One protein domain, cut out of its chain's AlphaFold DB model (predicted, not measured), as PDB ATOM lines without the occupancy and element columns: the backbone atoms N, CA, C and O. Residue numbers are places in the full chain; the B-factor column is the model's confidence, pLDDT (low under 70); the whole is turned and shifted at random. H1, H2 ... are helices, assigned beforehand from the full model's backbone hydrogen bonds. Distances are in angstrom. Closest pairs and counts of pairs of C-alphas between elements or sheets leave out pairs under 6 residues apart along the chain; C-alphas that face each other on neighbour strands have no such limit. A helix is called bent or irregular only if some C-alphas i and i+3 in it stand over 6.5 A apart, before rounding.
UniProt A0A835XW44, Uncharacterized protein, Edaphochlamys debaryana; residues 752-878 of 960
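This is residues 752 to 878 of the 960 residues of an uncharacterized protein of Edaphochlamys debaryana (UniProt A0A835XW44). A small body of helices is crossed by one long helix, H6, which bends but runs nearly straight, and whose last residues, 867 to 878, stick out as a free arm. In the body, H3 folds back on H2 as a helical hairpin, the first arm of H6, H6a, crosses H5 and makes a corner with the beginning of H2, and the short H4 packs on the second arm, H6b. The printed part has 127 residues with six named helices, H1 to H6, and no named strand; the class is all helix. It is compact, with a radius of gyration of the C-alphas of 15.7 A and spans of 52 by 41 by 24 A.

H1, residues 752 to 755, only just touches H5, residues 825 to 839, with 3 pairs of C-alphas within 8 A; the closest are Ala 753 and Lys 833, 6.1 A. H2, residues 757 to 775, and H3, residues 788 to 796, form a helical hairpin at a shallow tilt of 26 degrees, opposite ways; their closest C-alphas are Trp 769 and Ser 790, 6.2 A. H2 only just touches H5, with 3 pairs of C-alphas within 8 A, the closest Val 759 and Leu 832 at 7.2 A. H4, residues 806 to 812, is apart from H5. H6, residues 846 to 878, was assigned as one helix by its hydrogen bonds but is bent: C-alphas 856 and 859 are 6.7 A apart, and its arms H6a, residues 846 to 856, and H6b, residues 859 to 878, stand at a shallow tilt of 24 degrees. H6a touches H5 about perpendicular, at 81 degrees, with the closest C-alphas Gly 835 and Val 853 at 5.7 A. H6a also touches residues 758 to 762 of H2, at 90 degrees; the closest C-alphas are Leu 758 and Ala 846, 4.7 A. H6b touches H4 with residues 859 to 862 alone, at a steep tilt of 47 degrees, opposite ways; the closest C-alphas are Ala 811 and Ile 862, 6.4 A. Each O i to N i+4 pair is within hydrogen-bond range in H2, H3, H4, H6a and H6b, and 10 of 11 are in H5; H1 is too short for such a pair.

H1 begins at C-alpha 752, (104.428, 162.510, 37.219). H2 is 27.4 A long, H5 20.5 A, H6a 15.4 A and H6b 28.6 A; H6b ends at C-alpha 878, (117.598, 133.701, 76.700).

The C-alphas farthest apart are Pro 757 and Ala 878, 52.5 A. The printed part has no cut. The links H2 to H3 and H4 to H5 are long, 12 residues each; residues 785 to 786 and 823 to 824 within them pair antiparallel. The mean pLDDT of the printed part is 89.1, with residues 752 and 817 to 820 under 70.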
ATOM      1  N   GLU A 752     104.156 161.066  37.028       67.12
ATOM      2  CA  GLU A 752     104.428 162.510  37.219       67.12
ATOM      3  C   GLU A 752     105.813 162.775  37.836       67.12
ATOM      4  O   GLU A 752     106.547 163.655  37.388       67.12
ATOM      5  N   ALA A 753     106.217 161.961  38.814       71.31
ATOM      6  CA  ALA A 753     107.491 162.123  39.514       71.31
ATOM      7  C   ALA A 753     108.727 161.718  38.684       71.31
ATOM      8  O   ALA A 753     109.833 162.140  39.006       71.31
ATOM      9  N   GLU A 754     108.569 160.942  37.606       79.81
ATOM     10  CA  GLU A 754     109.674 160.617  36.681       79.81
ATOM     11  C   GLU A 754     110.058 161.795  35.786       79.81
ATOM     12  O   GLU A 754     111.204 161.902  35.363       79.81
ATOM     13  N   HIS A 755     109.119 162.713  35.557       83.81
ATOM     14  CA  HIS A 755     109.334 163.945  34.800       83.81
ATOM     15  C   HIS A 755     109.763 165.114  35.706       83.81
ATOM     16  O   HIS A 755     109.919 166.242  35.236       83.81
ATOM     17  N   HIS A 756     109.953 164.870  37.008       88.44
ATOM     18  CA  HIS A 756     110.404 165.889  37.949       88.44
ATOM     19  C   HIS A 756     111.876 166.255  37.672       88.44
ATOM     20  O   HIS A 756     112.706 165.344  37.615       88.44
ATOM     21  N   PRO A 757     112.254 167.546  37.563       92.12
ATOM     22  CA  PRO A 757     113.608 167.943  37.156       92.12
ATOM     23  C   PRO A 757     114.734 167.296  37.975       92.12
ATOM     24  O   PRO A 757     115.704 166.810  37.405       92.12
ATOM     25  N   LEU A 758     114.561 167.193  39.297       94.81
ATOM     26  CA  LEU A 758     115.555 166.583  40.194       94.81
ATOM     27  C   LEU A 758     115.689 165.059  40.011       94.81
ATOM     28  O   LEU A 758     116.718 164.484  40.345       94.81
ATOM     29  N   VAL A 759     114.654 164.388  39.497       94.00
ATOM     30  CA  VAL A 759     114.691 162.947  39.187       94.00
ATOM     31  C   VAL A 759     115.340 162.711  37.824       94.00
ATOM     32  O   VAL A 759     116.070 161.735  37.676       94.00
ATOM     33  N   LEU A 760     115.151 163.625  36.868       94.25
ATOM     34  CA  LEU A 760     115.872 163.621  35.591       94.25
ATOM     35  C   LEU A 760     117.377 163.870  35.797       94.25
ATOM     36  O   LEU A 760     118.190 163.120  35.269       94.25
ATOM     37  N   GLU A 761     117.756 164.827  36.649       95.88
ATOM     38  CA  GLU A 761     119.153 165.080  37.044       95.88
ATOM     39  C   GLU A 761     119.804 163.834  37.689       95.88
ATOM     40  O   GLU A 761     120.902 163.418  37.312       95.88
ATOM     41  N   LEU A 762     119.094 163.156  38.602       96.31
ATOM     42  CA  LEU A 762     119.559 161.894  39.196       96.31
ATOM     43  C   LEU A 762     119.573 160.719  38.208       96.31
ATOM     44  O   LEU A 762     120.366 159.792  38.383       96.31
ATOM     45  N   LYS A 763     118.731 160.748  37.172       95.50
ATOM     46  CA  LYS A 763     118.725 159.759  36.089       95.50
ATOM     47  C   LYS A 763     119.933 159.940  35.168       95.50
ATOM     48  O   LYS A 763     120.592 158.957  34.848       95.50
ATOM     49  N   GLU A 764     120.293 161.176  34.828       95.81
ATOM     50  CA  GLU A 764     121.530 161.469  34.093       95.81
ATOM     51  C   GLU A 764     122.776 161.025  34.876       95.81
ATOM     52  O   GLU A 764     123.700 160.460  34.287       95.81
ATOM     53  N   LEU A 765     122.799 161.213  36.202       96.06
ATOM     54  CA  LEU A 765     123.861 160.681  37.066       96.06
ATOM     55  C   LEU A 765     123.865 159.142  37.097       96.06
ATOM     56  O   LEU A 765     124.927 158.530  36.988       96.06
ATOM     57  N   TRP A 766     122.698 158.503  37.213       96.19
ATOM     58  CA  TRP A 766     122.573 157.041  37.170       96.19
ATOM     59  C   TRP A 766     123.116 156.455  35.865       96.19
ATOM     60  O   TRP A 766     123.868 155.483  35.892       96.19
ATOM     61  N   ASP A 767     122.768 157.050  34.722       95.75
ATOM     62  CA  ASP A 767     123.171 156.533  33.414       95.75
ATOM     63  C   ASP A 767     124.671 156.725  33.143       95.75
ATOM     64  O   ASP A 767     125.284 155.866  32.510       95.75
ATOM     65  N   GLN A 768     125.308 157.758  33.712       95.88
ATOM     66  CA  GLN A 768     126.774 157.871  33.731       95.88
ATOM     67  C   GLN A 768     127.430 156.694  34.473       95.88
ATOM     68  O   GLN A 768     128.383 156.101  33.961       95.88
ATOM     69  N   TRP A 769     126.906 156.309  35.642       95.81
ATOM     70  CA  TRP A 769     127.397 155.134  36.376       95.81
ATOM     71  C   TRP A 769     127.081 153.815  35.662       95.81
ATOM     72  O   TRP A 769     127.901 152.902  35.703       95.81
ATOM     73  N   ALA A 770     125.949 153.713  34.960       92.50
ATOM     74  CA  ALA A 770     125.584 152.513  34.206       92.50
ATOM     75  C   ALA A 770     126.477 152.298  32.967       92.50
ATOM     76  O   ALA A 770     126.773 151.158  32.613       92.50
ATOM     77  N   VAL A 771     126.955 153.379  32.337       93.12
ATOM     78  CA  VAL A 771     127.994 153.302  31.295       93.12
ATOM     79  C   VAL A 771     129.324 152.838  31.897       93.12
ATOM     80  O   VAL A 771     129.923 151.901  31.375       93.12
ATOM     81  N   GLN A 772     129.751 153.411  33.028       92.62
ATOM     82  CA  GLN A 772     130.998 153.011  33.697       92.62
ATOM     83  C   GLN A 772     130.972 151.547  34.176       92.62
ATOM     84  O   GLN A 772     131.975 150.850  34.058       92.62
ATOM     85  N   GLU A 773     129.831 151.046  34.658       90.44
ATOM     86  CA  GLU A 773     129.625 149.630  35.009       90.44
ATOM     87  C   GLU A 773     129.912 148.696  33.818       90.44
ATOM     88  O   GLU A 773     130.603 147.683  33.958       90.44
ATOM     89  N   ALA A 774     129.428 149.067  32.627       87.44
ATOM     90  CA  ALA A 774     129.665 148.322  31.394       87.44
ATOM     91  C   ALA A 774     131.127 148.427  30.917       87.44
ATOM     92  O   ALA A 774     131.696 147.431  30.467       87.44
ATOM     93  N   GLU A 775     131.760 149.597  31.053       90.56
ATOM     94  CA  GLU A 775     133.180 149.809  30.727       90.56
ATOM     95  C   GLU A 775     134.132 149.057  31.674       90.56
ATOM     96  O   GLU A 775     135.177 148.575  31.237       90.56
ATOM     97  N   MET A 776     133.754 148.876  32.947       88.50
ATOM     98  CA  MET A 776     134.477 148.033  33.914       88.50
ATOM     99  C   MET A 776     134.352 146.524  33.627       88.50
ATOM    100  O   MET A 776     135.048 145.722  34.250       88.50
ATOM    101  N   GLY A 777     133.510 146.118  32.670       85.50
ATOM    102  CA  GLY A 777     133.392 144.727  32.230       85.50
ATOM    103  C   GLY A 777     132.631 143.815  33.194       85.50
ATOM    104  O   GLY A 777     132.789 142.596  33.125       85.50
ATOM    105  N   HIS A 778     131.803 144.369  34.086       81.38
ATOM    106  CA  HIS A 778     130.987 143.596  35.026       81.38
ATOM    107  C   HIS A 778     129.771 142.956  34.325       81.38
ATOM    108  O   HIS A 778     128.633 143.398  34.473       81.38
ATOM    109  N   THR A 779     130.010 141.884  33.563       77.31
ATOM    110  CA  THR A 779     128.997 141.165  32.755       77.31
ATOM    111  C   THR A 779     127.814 140.599  33.536       77.31
ATOM    112  O   THR A 779     126.788 140.273  32.941       77.31
ATOM    113  N   ASP A 780     127.963 140.459  34.849       83.69
ATOM    114  CA  ASP A 780     127.012 139.765  35.716       83.69
ATOM    115  C   ASP A 780     125.919 140.712  36.255       83.69
ATOM    116  O   ASP A 780     124.947 140.265  36.867       83.69
ATOM    117  N   VAL A 781     126.051 142.023  36.004       83.94
ATOM    118  CA  VAL A 781     125.059 143.049  36.352       83.94
ATOM    119  C   VAL A 781     124.025 143.171  35.220       83.94
ATOM    120  O   VAL A 781     124.403 143.422  34.074       83.94
ATOM    121  N   PRO A 782     122.710 143.034  35.490       86.31
ATOM    122  CA  PRO A 782     121.684 143.230  34.467       86.31
ATOM    123  C   PRO A 782     121.696 144.655  33.897       86.31
ATOM    124  O   PRO A 782     121.839 145.628  34.636       86.31
ATOM    125  N   ALA A 783     121.490 144.794  32.586       84.44
ATOM    126  CA  ALA A 783     121.495 146.094  31.915       84.44
ATOM    127  C   ALA A 783     120.494 147.080  32.554       84.44
ATOM    128  O   ALA A 783     119.323 146.753  32.750       84.44
ATOM    129  N   GLY A 784     120.958 148.294  32.868       85.06
ATOM    130  CA  GLY A 784     120.172 149.318  33.570       85.06
ATOM    131  C   GLY A 784     120.171 149.202  35.101       85.06
ATOM    132  O   GLY A 784     119.547 150.037  35.760       85.06
ATOM    133  N   CYS A 785     120.873 148.215  35.667       91.50
ATOM    134  CA  CYS A 785     121.161 148.107  37.098       91.50
ATOM    135  C   CYS A 785     122.593 148.570  37.419       91.50
ATOM    136  O   CYS A 785     123.444 148.616  36.533       91.50
ATOM    137  N   LEU A 786     122.863 148.870  38.692       93.50
ATOM    138  CA  LEU A 786     124.204 149.152  39.218       93.50
ATOM    139  C   LEU A 786     124.638 148.086  40.231       93.50
ATOM    140  O   LEU A 786     123.838 147.633  41.061       93.50
ATOM    141  N   SER A 787     125.921 147.727  40.199       93.31
ATOM    142  CA  SER A 787     126.557 146.885  41.212       93.31
ATOM    143  C   SER A 787     126.653 147.594  42.563       93.31
ATOM    144  O   SER A 787     126.413 148.799  42.697       93.31
ATOM    145  N   TYR A 788     127.061 146.836  43.582       93.25
ATOM    146  CA  TYR A 788     127.448 147.378  44.881       93.25
ATOM    147  C   TYR A 788     128.470 148.514  44.760       93.25
ATOM    148  O   TYR A 788     128.294 149.572  45.358       93.25
ATOM    149  N   THR A 789     129.505 148.319  43.941       93.88
ATOM    150  CA  THR A 789     130.614 149.264  43.784       93.88
ATOM    151  C   THR A 789     130.149 150.586  43.176       93.88
ATOM    152  O   THR A 789     130.346 151.640  43.782       93.88
ATOM    153  N   SER A 790     129.481 150.549  42.020       95.25
ATOM    154  CA  SER A 790     129.065 151.767  41.308       95.25
ATOM    155  C   SER A 790     127.978 152.532  42.059       95.25
ATOM    156  O   SER A 790     128.057 153.752  42.184       95.25
ATOM    157  N   PHE A 791     126.990 151.835  42.636       95.62
ATOM    158  CA  PHE A 791     125.963 152.498  43.442       95.62
ATOM    159  C   PHE A 791     126.543 153.086  44.740       95.62
ATOM    160  O   PHE A 791     126.139 154.178  45.149       95.62
ATOM    161  N   TYR A 792     127.527 152.424  45.364       95.94
ATOM    162  CA  TYR A 792     128.219 152.997  46.516       95.94
ATOM    163  C   TYR A 792     128.925 154.303  46.147       95.94
ATOM    164  O   TYR A 792     128.707 155.317  46.813       95.94
ATOM    165  N   HIS A 793     129.732 154.308  45.082       95.25
ATOM    166  CA  HIS A 793     130.483 155.499  44.681       95.25
ATOM    167  C   HIS A 793     129.591 156.629  44.147       95.25
ATOM    168  O   HIS A 793     129.881 157.792  44.421       95.25
ATOM    169  N   GLY A 794     128.495 156.308  43.454       94.88
ATOM    170  CA  GLY A 794     127.550 157.303  42.947       94.88
ATOM    171  C   GLY A 794     126.626 157.907  44.006       94.88
ATOM    172  O   GLY A 794     126.386 159.113  43.979       94.88
ATOM    173  N   PHE A 795     126.118 157.096  44.943       96.00
ATOM    174  CA  PHE A 795     124.997 157.493  45.807       96.00
ATOM    175  C   PHE A 795     125.243 157.302  47.314       96.00
ATOM    176  O   PHE A 795     124.752 158.108  48.102       96.00
ATOM    177  N   MET A 796     125.996 156.284  47.754       95.62
ATOM    178  CA  MET A 796     126.118 155.963  49.194       95.62
ATOM    179  C   MET A 796     127.322 156.600  49.899       95.62
ATOM    180  O   MET A 796     127.238 156.889  51.093       95.62
ATOM    181  N   GLY A 797     128.440 156.803  49.197       95.31
ATOM    182  CA  GLY A 797     129.739 157.151  49.796       95.31
ATOM    183  C   GLY A 797     129.782 158.497  50.532       95.31
ATOM    184  O   GLY A 797     130.663 158.715  51.361       95.31
ATOM    185  N   LYS A 798     128.805 159.382  50.285       94.88
ATOM    186  CA  LYS A 798     128.598 160.625  51.053       94.88
ATOM    187  C   LYS A 798     128.130 160.349  52.493       94.88
ATOM    188  O   LYS A 798     128.465 161.105  53.402       94.88
ATOM    189  N   TYR A 799     127.388 159.260  52.707       94.62
ATOM    190  CA  TYR A 799     126.705 158.928  53.967       94.62
ATOM    191  C   TYR A 799     127.413 157.812  54.747       94.62
ATOM    192  O   TYR A 799     127.493 157.867  55.975       94.62
ATOM    193  N   PHE A 800     127.979 156.831  54.040       93.81
ATOM    194  CA  PHE A 800     128.715 155.705  54.617       93.81
ATOM    195  C   PHE A 800     130.186 155.802  54.213       93.81
ATOM    196  O   PHE A 800     130.500 155.759  53.030       93.81
ATOM    197  N   SER A 801     131.099 155.923  55.182       93.06
ATOM    198  CA  SER A 801     132.545 156.040  54.912       93.06
ATOM    199  C   SER A 801     133.293 154.702  54.872       93.06
ATOM    200  O   SER A 801     134.479 154.679  54.559       93.06
ATOM    201  N   CYS A 802     132.631 153.586  55.190       95.38
ATOM    202  CA  CYS A 802     133.217 152.251  55.098       95.38
ATOM    203  C   CYS A 802     132.544 151.463  53.971       95.38
ATOM    204  O   CYS A 802     131.349 151.175  54.041       95.38
ATOM    205  N   PHE A 803     133.325 151.075  52.964       93.81
ATOM    206  CA  PHE A 803     132.828 150.347  51.795       93.81
ATOM    207  C   PHE A 803     132.252 148.966  52.142       93.81
ATOM    208  O   PHE A 803     131.340 148.508  51.470       93.81
ATOM    209  N   SER A 804     132.764 148.288  53.173       93.62
ATOM    210  CA  SER A 804     132.582 146.839  53.360       93.62
ATOM    211  C   SER A 804     132.006 146.402  54.714       93.62
ATOM    212  O   SER A 804     132.015 145.208  55.007       93.62
ATOM    213  N   CYS A 805     131.515 147.318  55.556       92.44
ATOM    214  CA  CYS A 805     130.903 146.938  56.835       92.44
ATOM    215  C   CYS A 805     129.420 146.551  56.698       92.44
ATOM    216  O   CYS A 805     128.714 147.021  55.803       92.44
ATOM    217  N   ASP A 806     128.925 145.754  57.652       88.88
ATOM    218  CA  ASP A 806     127.534 145.287  57.735       88.88
ATOM    219  C   ASP A 806     126.490 146.411  57.619       88.88
ATOM    220  O   ASP A 806     125.391 146.186  57.118       88.88
ATOM    221  N   VAL A 807     126.817 147.623  58.082       89.44
ATOM    222  CA  VAL A 807     125.925 148.793  58.023       89.44
ATOM    223  C   VAL A 807     125.712 149.240  56.576       89.44
ATOM    224  O   VAL A 807     124.575 149.468  56.168       89.44
ATOM    225  N   THR A 808     126.782 149.306  55.784       92.38
ATOM    226  CA  THR A 808     126.731 149.647  54.356       92.38
ATOM    227  C   THR A 808     126.114 148.508  53.537       92.38
ATOM    228  O   THR A 808     125.325 148.760  52.629       92.38
ATOM    229  N   ALA A 809     126.374 147.250  53.907       90.62
ATOM    230  CA  ALA A 809     125.735 146.092  53.282       90.62
ATOM    231  C   ALA A 809     124.207 146.070  53.509       90.62
ATOM    232  O   ALA A 809     123.448 145.842  52.567       90.62
ATOM    233  N   GLU A 810     123.730 146.370  54.724       88.94
ATOM    234  CA  GLU A 810     122.293 146.532  55.011       88.94
ATOM    235  C   GLU A 810     121.688 147.766  54.325       88.94
ATOM    236  O   GLU A 810     120.552 147.701  53.854       88.94
ATOM    237  N   ALA A 811     122.440 148.867  54.214       90.56
ATOM    238  CA  ALA A 811     122.022 150.048  53.461       90.56
ATOM    239  C   ALA A 811     121.780 149.723  51.980       90.56
ATOM    240  O   ALA A 811     120.757 150.104  51.418       90.56
ATOM    241  N   TYR A 812     122.687 148.966  51.360       91.19
ATOM    242  CA  TYR A 812     122.528 148.480  49.991       91.19
ATOM    243  C   TYR A 812     121.332 147.523  49.861       91.19
ATOM    244  O   TYR A 812     120.518 147.649  48.944       91.19
ATOM    245  N   ALA A 813     121.153 146.619  50.830       87.75
ATOM    246  CA  ALA A 813     120.034 145.672  50.886       87.75
ATOM    247  C   ALA A 813     118.645 146.314  51.120       87.75
ATOM    248  O   ALA A 813     117.638 145.606  51.100       87.75
ATOM    249  N   LEU A 814     118.565 147.633  51.337       86.12
ATOM    250  CA  LEU A 814     117.316 148.412  51.332       86.12
ATOM    251  C   LEU A 814     116.960 148.992  49.954       86.12
ATOM    252  O   LEU A 814     115.808 149.362  49.724       86.12
ATOM    253  N   PHE A 815     117.917 149.053  49.029       85.25
ATOM    254  CA  PHE A 815     117.676 149.409  47.628       85.25
ATOM    255  C   PHE A 815     117.633 148.174  46.718       85.25
ATOM    256  O   PHE A 815     116.949 148.196  45.699       85.25
ATOM    257  N   ALA A 816     118.316 147.084  47.078       80.38
ATOM    258  CA  ALA A 816     118.298 145.820  46.341       80.38
ATOM    259  C   ALA A 816     116.978 145.044  46.559       80.38
ATOM    260  O   ALA A 816     116.949 143.967  47.154       80.38
ATOM    261  N   LEU A 817     115.867 145.609  46.069       66.56
ATOM    262  CA  LEU A 817     114.523 145.009  46.099       66.56
ATOM    263  C   LEU A 817     114.426 143.712  45.271       66.56
ATOM    264  O   LEU A 817     113.508 142.913  45.463       66.56
ATOM    265  N   GLU A 818     115.370 143.494  44.355       63.19
ATOM    266  CA  GLU A 818     115.440 142.336  43.469       63.19
ATOM    267  C   GLU A 818     116.567 141.378  43.888       63.19
ATOM    268  O   GLU A 818     117.648 141.783  44.313       63.19
ATOM    269  N   ARG A 819     116.341 140.067  43.729       57.31
ATOM    270  CA  ARG A 819     117.239 138.996  44.218       57.31
ATOM    271  C   ARG A 819     118.586 138.871  43.477       57.31
ATOM    272  O   ARG A 819     119.286 137.884  43.682       57.31
ATOM    273  N   ALA A 820     118.938 139.823  42.616       63.56
ATOM    274  CA  ALA A 820     120.110 139.763  41.744       63.56
ATOM    275  C   ALA A 820     121.409 140.295  42.384       63.56
ATOM    276  O   ALA A 820     122.475 140.119  41.807       63.56
ATOM    277  N   GLY A 821     121.344 140.955  43.549       80.75
ATOM    278  CA  GLY A 821     122.523 141.602  44.153       80.75
ATOM    279  C   GLY A 821     122.983 142.876  43.425       80.75
ATOM    280  O   GLY A 821     124.072 143.370  43.698       80.75
ATOM    281  N   ALA A 822     122.139 143.395  42.530       88.94
ATOM    282  CA  ALA A 822     122.256 144.681  41.854       88.94
ATOM    283  C   ALA A 822     121.031 145.550  42.204       88.94
ATOM    284  O   ALA A 822     119.977 145.016  42.561       88.94
ATOM    285  N   ILE A 823     121.142 146.875  42.077       90.12
ATOM    286  CA  ILE A 823     120.008 147.803  42.247       90.12
ATOM    287  C   ILE A 823     119.526 148.242  40.867       90.12
ATOM    288  O   ILE A 823     120.328 148.696  40.054       90.12
ATOM    289  N   SER A 824     118.223 148.141  40.613       90.12
ATOM    290  CA  SER A 824     117.562 148.661  39.413       90.12
ATOM    291  C   SER A 824     117.163 150.134  39.588       90.12
ATOM    292  O   SER A 824     116.867 150.580  40.699       90.12
ATOM    293  N   TRP A 825     117.116 150.909  38.493       90.31
ATOM    294  CA  TRP A 825     116.706 152.325  38.555       90.31
ATOM    295  C   TRP A 825     115.330 152.499  39.211       90.31
ATOM    296  O   TRP A 825     115.157 153.397  40.027       90.31
ATOM    297  N   SER A 826     114.375 151.609  38.924       84.50
ATOM    298  CA  SER A 826     113.039 151.579  39.538       84.50
ATOM    299  C   SER A 826     113.077 151.478  41.070       84.50
ATOM    300  O   SER A 826     112.247 152.092  41.742       84.50
ATOM    301  N   ALA A 827     114.048 150.755  41.636       85.81
ATOM    302  CA  ALA A 827     114.197 150.601  43.079       85.81
ATOM    303  C   ALA A 827     114.776 151.855  43.763       85.81
ATOM    304  O   ALA A 827     114.292 152.237  44.829       85.81
ATOM    305  N   LEU A 828     115.746 152.541  43.141       90.81
ATOM    306  CA  LEU A 828     116.185 153.870  43.598       90.81
ATOM    307  C   LEU A 828     115.051 154.890  43.442       90.81
ATOM    308  O   LEU A 828     114.698 155.584  44.396       90.81
ATOM    309  N   LEU A 829     114.451 154.940  42.253       88.94
ATOM    310  CA  LEU A 829     113.362 155.836  41.882       88.94
ATOM    311  C   LEU A 829     112.193 155.757  42.866       88.94
ATOM    312  O   LEU A 829     111.677 156.802  43.243       88.94
ATOM    313  N   LEU A 830     111.805 154.572  43.347       86.19
ATOM    314  CA  LEU A 830     110.779 154.438  44.388       86.19
ATOM    315  C   LEU A 830     111.097 155.286  45.633       86.19
ATOM    316  O   LEU A 830     110.217 155.964  46.165       86.19
ATOM    317  N   ARG A 831     112.358 155.290  46.079       90.44
ATOM    318  CA  ARG A 831     112.794 156.096  47.227       90.44
ATOM    319  C   ARG A 831     112.830 157.589  46.881       90.44
ATOM    320  O   ARG A 831     112.420 158.406  47.698       90.44
ATOM    321  N   LEU A 832     113.227 157.952  45.659       93.12
ATOM    322  CA  LEU A 832     113.163 159.340  45.176       93.12
ATOM    323  C   LEU A 832     111.710 159.854  45.107       93.12
ATOM    324  O   LEU A 832     111.431 160.964  45.557       93.12
ATOM    325  N   LYS A 833     110.764 159.031  44.632       90.56
ATOM    326  CA  LYS A 833     109.323 159.336  44.654       90.56
ATOM    327  C   LYS A 833     108.822 159.525  46.095       90.56
ATOM    328  O   LYS A 833     108.046 160.447  46.330       90.56
ATOM    329  N   TRP A 834     109.302 158.731  47.061       91.00
ATOM    330  CA  TRP A 834     108.988 158.918  48.490       91.00
ATOM    331  C   TRP A 834     109.497 160.274  48.990       91.00
ATOM    332  O   TRP A 834     108.716 161.051  49.532       91.00
ATOM    333  N   GLY A 835     110.767 160.605  48.729       92.00
ATOM    334  CA  GLY A 835     111.370 161.871  49.157       92.00
ATOM    335  C   GLY A 835     110.644 163.099  48.600       92.00
ATOM    336  O   GLY A 835     110.408 164.057  49.335       92.00
ATOM    337  N   LEU A 836     110.212 163.057  47.335       91.06
ATOM    338  CA  LEU A 836     109.420 164.132  46.729       91.06
ATOM    339  C   LEU A 836     108.015 164.258  47.333       91.06
ATOM    340  O   LEU A 836     107.609 165.368  47.666       91.06
ATOM    341  N   VAL A 837     107.285 163.151  47.510       87.62
ATOM    342  CA  VAL A 837     105.933 163.176  48.105       87.62
ATOM    343  C   VAL A 837     105.970 163.633  49.567       87.62
ATOM    344  O   VAL A 837     105.112 164.399  49.997       87.62
ATOM    345  N   GLN A 838     106.976 163.191  50.322       87.12
ATOM    346  CA  GLN A 838     107.076 163.411  51.763       87.12
ATOM    347  C   GLN A 838     107.728 164.752  52.144       87.12
ATOM    348  O   GLN A 838     107.397 165.334  53.177       87.12
ATOM    349  N   HIS A 839     108.676 165.240  51.336       89.38
ATOM    350  CA  HIS A 839     109.540 166.373  51.682       89.38
ATOM    351  C   HIS A 839     109.760 167.381  50.534       89.38
ATOM    352  O   HIS A 839     110.534 168.325  50.703       89.38
ATOM    353  N   GLY A 840     109.091 167.235  49.381       86.44
ATOM    354  CA  GLY A 840     109.340 168.042  48.175       86.44
ATOM    355  C   GLY A 840     109.257 169.562  48.375       86.44
ATOM    356  O   GLY A 840     110.033 170.301  47.774       86.44
ATOM    357  N   GLU A 841     108.412 170.047  49.292       85.19
ATOM    358  CA  GLU A 841     108.356 171.475  49.659       85.19
ATOM    359  C   GLU A 841     109.689 172.030  50.188       85.19
ATOM    360  O   GLU A 841     109.930 173.234  50.088       85.19
ATOM    361  N   GLN A 842     110.570 171.186  50.729       88.38
ATOM    362  CA  GLN A 842     111.848 171.572  51.343       88.38
ATOM    363  C   GLN A 842     113.048 171.353  50.409       88.38
ATOM    364  O   GLN A 842     114.042 172.060  50.535       88.38
ATOM    365  N   ILE A 843     112.933 170.424  49.457       93.31
ATOM    366  CA  ILE A 843     114.012 169.994  48.557       93.31
ATOM    367  C   ILE A 843     114.168 170.963  47.373       93.31
ATOM    368  O   ILE A 843     113.182 171.403  46.774       93.31
ATOM    369  N   ARG A 844     115.408 171.302  47.012       94.00
ATOM    370  CA  ARG A 844     115.765 172.213  45.909       94.00
ATOM    371  C   ARG A 844     116.749 171.624  44.902       94.00
ATOM    372  O   ARG A 844     116.802 172.129  43.784       94.00
ATOM    373  N   THR A 845     117.492 170.581  45.264       96.38
ATOM    374  CA  THR A 845     118.520 169.955  44.414       96.38
ATOM    375  C   THR A 845     118.403 168.428  44.387       96.38
ATOM    376  O   THR A 845     117.823 167.818  45.288       96.38
ATOM    377  N   ALA A 846     118.967 167.793  43.354       96.00
ATOM    378  CA  ALA A 846     119.100 166.339  43.273       96.00
ATOM    379  C   ALA A 846     119.830 165.738  44.486       96.00
ATOM    380  O   ALA A 846     119.405 164.719  45.034       96.00
ATOM    381  N   ASP A 847     120.898 166.397  44.940       96.06
ATOM    382  CA  ASP A 847     121.691 165.952  46.088       96.06
ATOM    383  C   ASP A 847     120.890 166.014  47.400       96.06
ATOM    384  O   ASP A 847     120.930 165.065  48.181       96.06
ATOM    385  N   GLU A 848     120.085 167.063  47.612       96.50
ATOM    386  CA  GLU A 848     119.156 167.147  48.751       96.50
ATOM    387  C   GLU A 848     118.084 166.049  48.718       96.50
ATOM    388  O   GLU A 848     117.731 165.508  49.766       96.50
ATOM    389  N   LEU A 849     117.572 165.683  47.535       96.31
ATOM    390  CA  LEU A 849     116.601 164.592  47.405       96.31
ATOM    391  C   LEU A 849     117.214 163.249  47.834       96.31
ATOM    392  O   LEU A 849     116.591 162.487  48.576       96.31
ATOM    393  N   VAL A 850     118.454 162.979  47.414       96.44
ATOM    394  CA  VAL A 850     119.214 161.793  47.841       96.44
ATOM    395  C   VAL A 850     119.525 161.853  49.342       96.44
ATOM    396  O   VAL A 850     119.331 160.855  50.038       96.44
ATOM    397  N   GLN A 851     119.933 163.010  49.869       95.75
ATOM    398  CA  GLN A 851     120.199 163.209  51.299       95.75
ATOM    399  C   GLN A 851     118.959 162.931  52.151       95.75
ATOM    400  O   GLN A 851     119.047 162.195  53.134       95.75
ATOM    401  N   VAL A 852     117.794 163.455  51.762       95.19
ATOM    402  CA  VAL A 852     116.519 163.196  52.443       95.19
ATOM    403  C   VAL A 852     116.188 161.704  52.445       95.19
ATOM    404  O   VAL A 852     115.835 161.165  53.492       95.19
ATOM    405  N   VAL A 853     116.360 161.006  51.318       94.69
ATOM    406  CA  VAL A 853     116.165 159.548  51.253       94.69
ATOM    407  C   VAL A 853     117.097 158.812  52.220       94.69
ATOM    408  O   VAL A 853     116.636 157.961  52.986       94.69
ATOM    409  N   PHE A 854     118.392 159.140  52.236       95.00
ATOM    410  CA  PHE A 854     119.338 158.458  53.117       95.00
ATOM    411  C   PHE A 854     119.103 158.769  54.600       95.00
ATOM    412  O   PHE A 854     119.044 157.843  55.406       95.00
ATOM    413  N   GLU A 855     118.922 160.038  54.970       93.12
ATOM    414  CA  GLU A 855     118.743 160.454  56.364       93.12
ATOM    415  C   GLU A 855     117.388 160.080  56.967       93.12
ATOM    416  O   GLU A 855     117.326 159.811  58.165       93.12
ATOM    417  N   LYS A 856     116.301 160.143  56.186       90.06
ATOM    418  CA  LYS A 856     114.930 160.054  56.719       90.06
ATOM    419  C   LYS A 856     114.274 158.692  56.502       90.06
ATOM    420  O   LYS A 856     113.405 158.338  57.286       90.06
ATOM    421  N   LEU A 857     114.711 157.915  55.506       88.69
ATOM    422  CA  LEU A 857     114.167 156.577  55.234       88.69
ATOM    423  C   LEU A 857     115.195 155.464  55.477       88.69
ATOM    424  O   LEU A 857     114.943 154.540  56.251       88.69
ATOM    425  N   ILE A 858     116.368 155.545  54.840       91.81
ATOM    426  CA  ILE A 858     117.327 154.429  54.819       91.81
ATOM    427  C   ILE A 858     118.035 154.255  56.171       91.81
ATOM    428  O   ILE A 858     117.980 153.172  56.751       91.81
ATOM    429  N   ILE A 859     118.674 155.299  56.710       91.69
ATOM    430  CA  ILE A 859     119.425 155.220  57.976       91.69
ATOM    431  C   ILE A 859     118.530 154.815  59.169       91.69
ATOM    432  O   ILE A 859     118.931 153.906  59.907       91.69
ATOM    433  N   PRO A 860     117.312 155.370  59.354       87.31
ATOM    434  CA  PRO A 860     116.404 154.935  60.416       87.31
ATOM    435  C   PRO A 860     116.010 153.454  60.322       87.31
ATOM    436  O   PRO A 860     116.052 152.749  61.334       87.31
ATOM    437  N   GLU A 861     115.703 152.938  59.127       85.38
ATOM    438  CA  GLU A 861     115.350 151.523  58.947       85.38
ATOM    439  C   GLU A 861     116.568 150.587  59.074       85.38
ATOM    440  O   GLU A 861     116.419 149.492  59.615       85.38
ATOM    441  N   ILE A 862     117.794 151.001  58.719       88.88
ATOM    442  CA  ILE A 862     119.014 150.243  59.079       88.88
ATOM    443  C   ILE A 862     119.111 150.105  60.602       88.88
ATOM    444  O   ILE A 862     119.260 149.000  61.132       88.88
ATOM    445  N   VAL A 863     118.988 151.219  61.330       86.50
ATOM    446  CA  VAL A 863     119.040 151.232  62.797       86.50
ATOM    447  C   VAL A 863     117.915 150.372  63.391       86.50
ATOM    448  O   VAL A 863     118.145 149.636  64.356       86.50
ATOM    449  N   ALA A 864     116.719 150.386  62.799       81.88
ATOM    450  CA  ALA A 864     115.620 149.507  63.182       81.88
ATOM    451  C   ALA A 864     115.939 148.025  62.903       81.88
ATOM    452  O   ALA A 864     115.757 147.192  63.794       81.88
ATOM    453  N   ARG A 865     116.502 147.674  61.737       84.06
ATOM    454  CA  ARG A 865     116.960 146.311  61.400       84.06
ATOM    455  C   ARG A 865     118.001 145.795  62.385       84.06
ATOM    456  O   ARG A 865     117.835 144.682  62.889       84.06
ATOM    457  N   PHE A 866     119.015 146.586  62.738       85.38
ATOM    458  CA  PHE A 866     119.994 146.196  63.762       85.38
ATOM    459  C   PHE A 866     119.341 146.012  65.139       85.38
ATOM    460  O   PHE A 866     119.550 144.974  65.769       85.38
ATOM    461  N   LYS A 867     118.463 146.928  65.579       83.44
ATOM    462  CA  LYS A 867     117.690 146.766  66.828       83.44
ATOM    463  C   LYS A 867     116.835 145.485  66.815       83.44
ATOM    464  O   LYS A 867     116.793 144.775  67.821       83.44
ATOM    465  N   ARG A 868     116.201 145.136  65.685       83.19
ATOM    466  CA  ARG A 868     115.429 143.887  65.505       83.19
ATOM    467  C   ARG A 868     116.336 142.641  65.521       83.19
ATOM    468  O   ARG A 868     115.995 141.674  66.204       83.19
ATOM    469  N   LYS A 869     117.511 142.668  64.872       85.38
ATOM    470  CA  LYS A 869     118.525 141.588  64.931       85.38
ATOM    471  C   LYS A 869     119.015 141.344  66.364       85.38
ATOM    472  O   LYS A 869     118.926 140.212  66.836       85.38
ATOM    473  N   VAL A 870     119.441 142.394  67.071       86.81
ATOM    474  CA  VAL A 870     119.944 142.312  68.457       86.81
ATOM    475  C   VAL A 870     118.863 141.792  69.409       86.81
ATOM    476  O   VAL A 870     119.126 140.876  70.185       86.81
ATOM    477  N   ARG A 871     117.617 142.285  69.310       84.81
ATOM    478  CA  ARG A 871     116.483 141.746  70.089       84.81
ATOM    479  C   ARG A 871     116.251 140.253  69.817       84.81
ATOM    480  O   ARG A 871     116.073 139.490  70.762       84.81
ATOM    481  N   LYS A 872     116.303 139.817  68.551       87.38
ATOM    482  CA  LYS A 872     116.139 138.401  68.170       87.38
ATOM    483  C   LYS A 872     117.284 137.519  68.685       87.38
ATOM    484  O   LYS A 872     117.025 136.414  69.152       87.38
ATOM    485  N   GLN A 873     118.526 138.006  68.644       87.94
ATOM    486  CA  GLN A 873     119.695 137.323  69.207       87.94
ATOM    487  C   GLN A 873     119.597 137.203  70.735       87.94
ATOM    488  O   GLN A 873     119.768 136.108  71.263       87.94
ATOM    489  N   ALA A 874     119.237 138.281  71.439       85.81
ATOM    490  CA  ALA A 874     119.036 138.269  72.889       85.81
ATOM    491  C   ALA A 874     117.898 137.320  73.312       85.81
ATOM    492  O   ALA A 874     118.058 136.547  74.255       85.81
ATOM    493  N   ALA A 875     116.776 137.312  72.583       87.12
ATOM    494  CA  ALA A 875     115.666 136.390  72.833       87.12
ATOM    495  C   ALA A 875     116.060 134.920  72.587       87.12
ATOM    496  O   ALA A 875     115.724 134.047  73.387       87.12
ATOM    497  N   ALA A 876     116.820 134.640  71.522       89.31
ATOM    498  CA  ALA A 876     117.349 133.305  71.245       89.31
ATOM    499  C   ALA A 876     118.365 132.849  72.311       89.31
ATOM    500  O   ALA A 876     118.311 131.702  72.753       89.31
ATOM    501  N   ALA A 877     119.241 133.747  72.773       86.94
ATOM    502  CA  ALA A 877     120.189 133.478  73.851       86.94
ATOM    503  C   ALA A 877     119.478 133.201  75.186       86.94
ATOM    504  O   ALA A 877     119.829 132.243  75.874       86.94
ATOM    505  N   ALA A 878     118.429 133.959  75.523       87.00
ATOM    506  CA  ALA A 878     117.598 133.701  76.700       87.00
ATOM    507  C   ALA A 878     116.866 132.346  76.607       87.00
ATOM    508  O   ALA A 878     116.879 131.567  77.560       87.00
TER     509      ALA A 878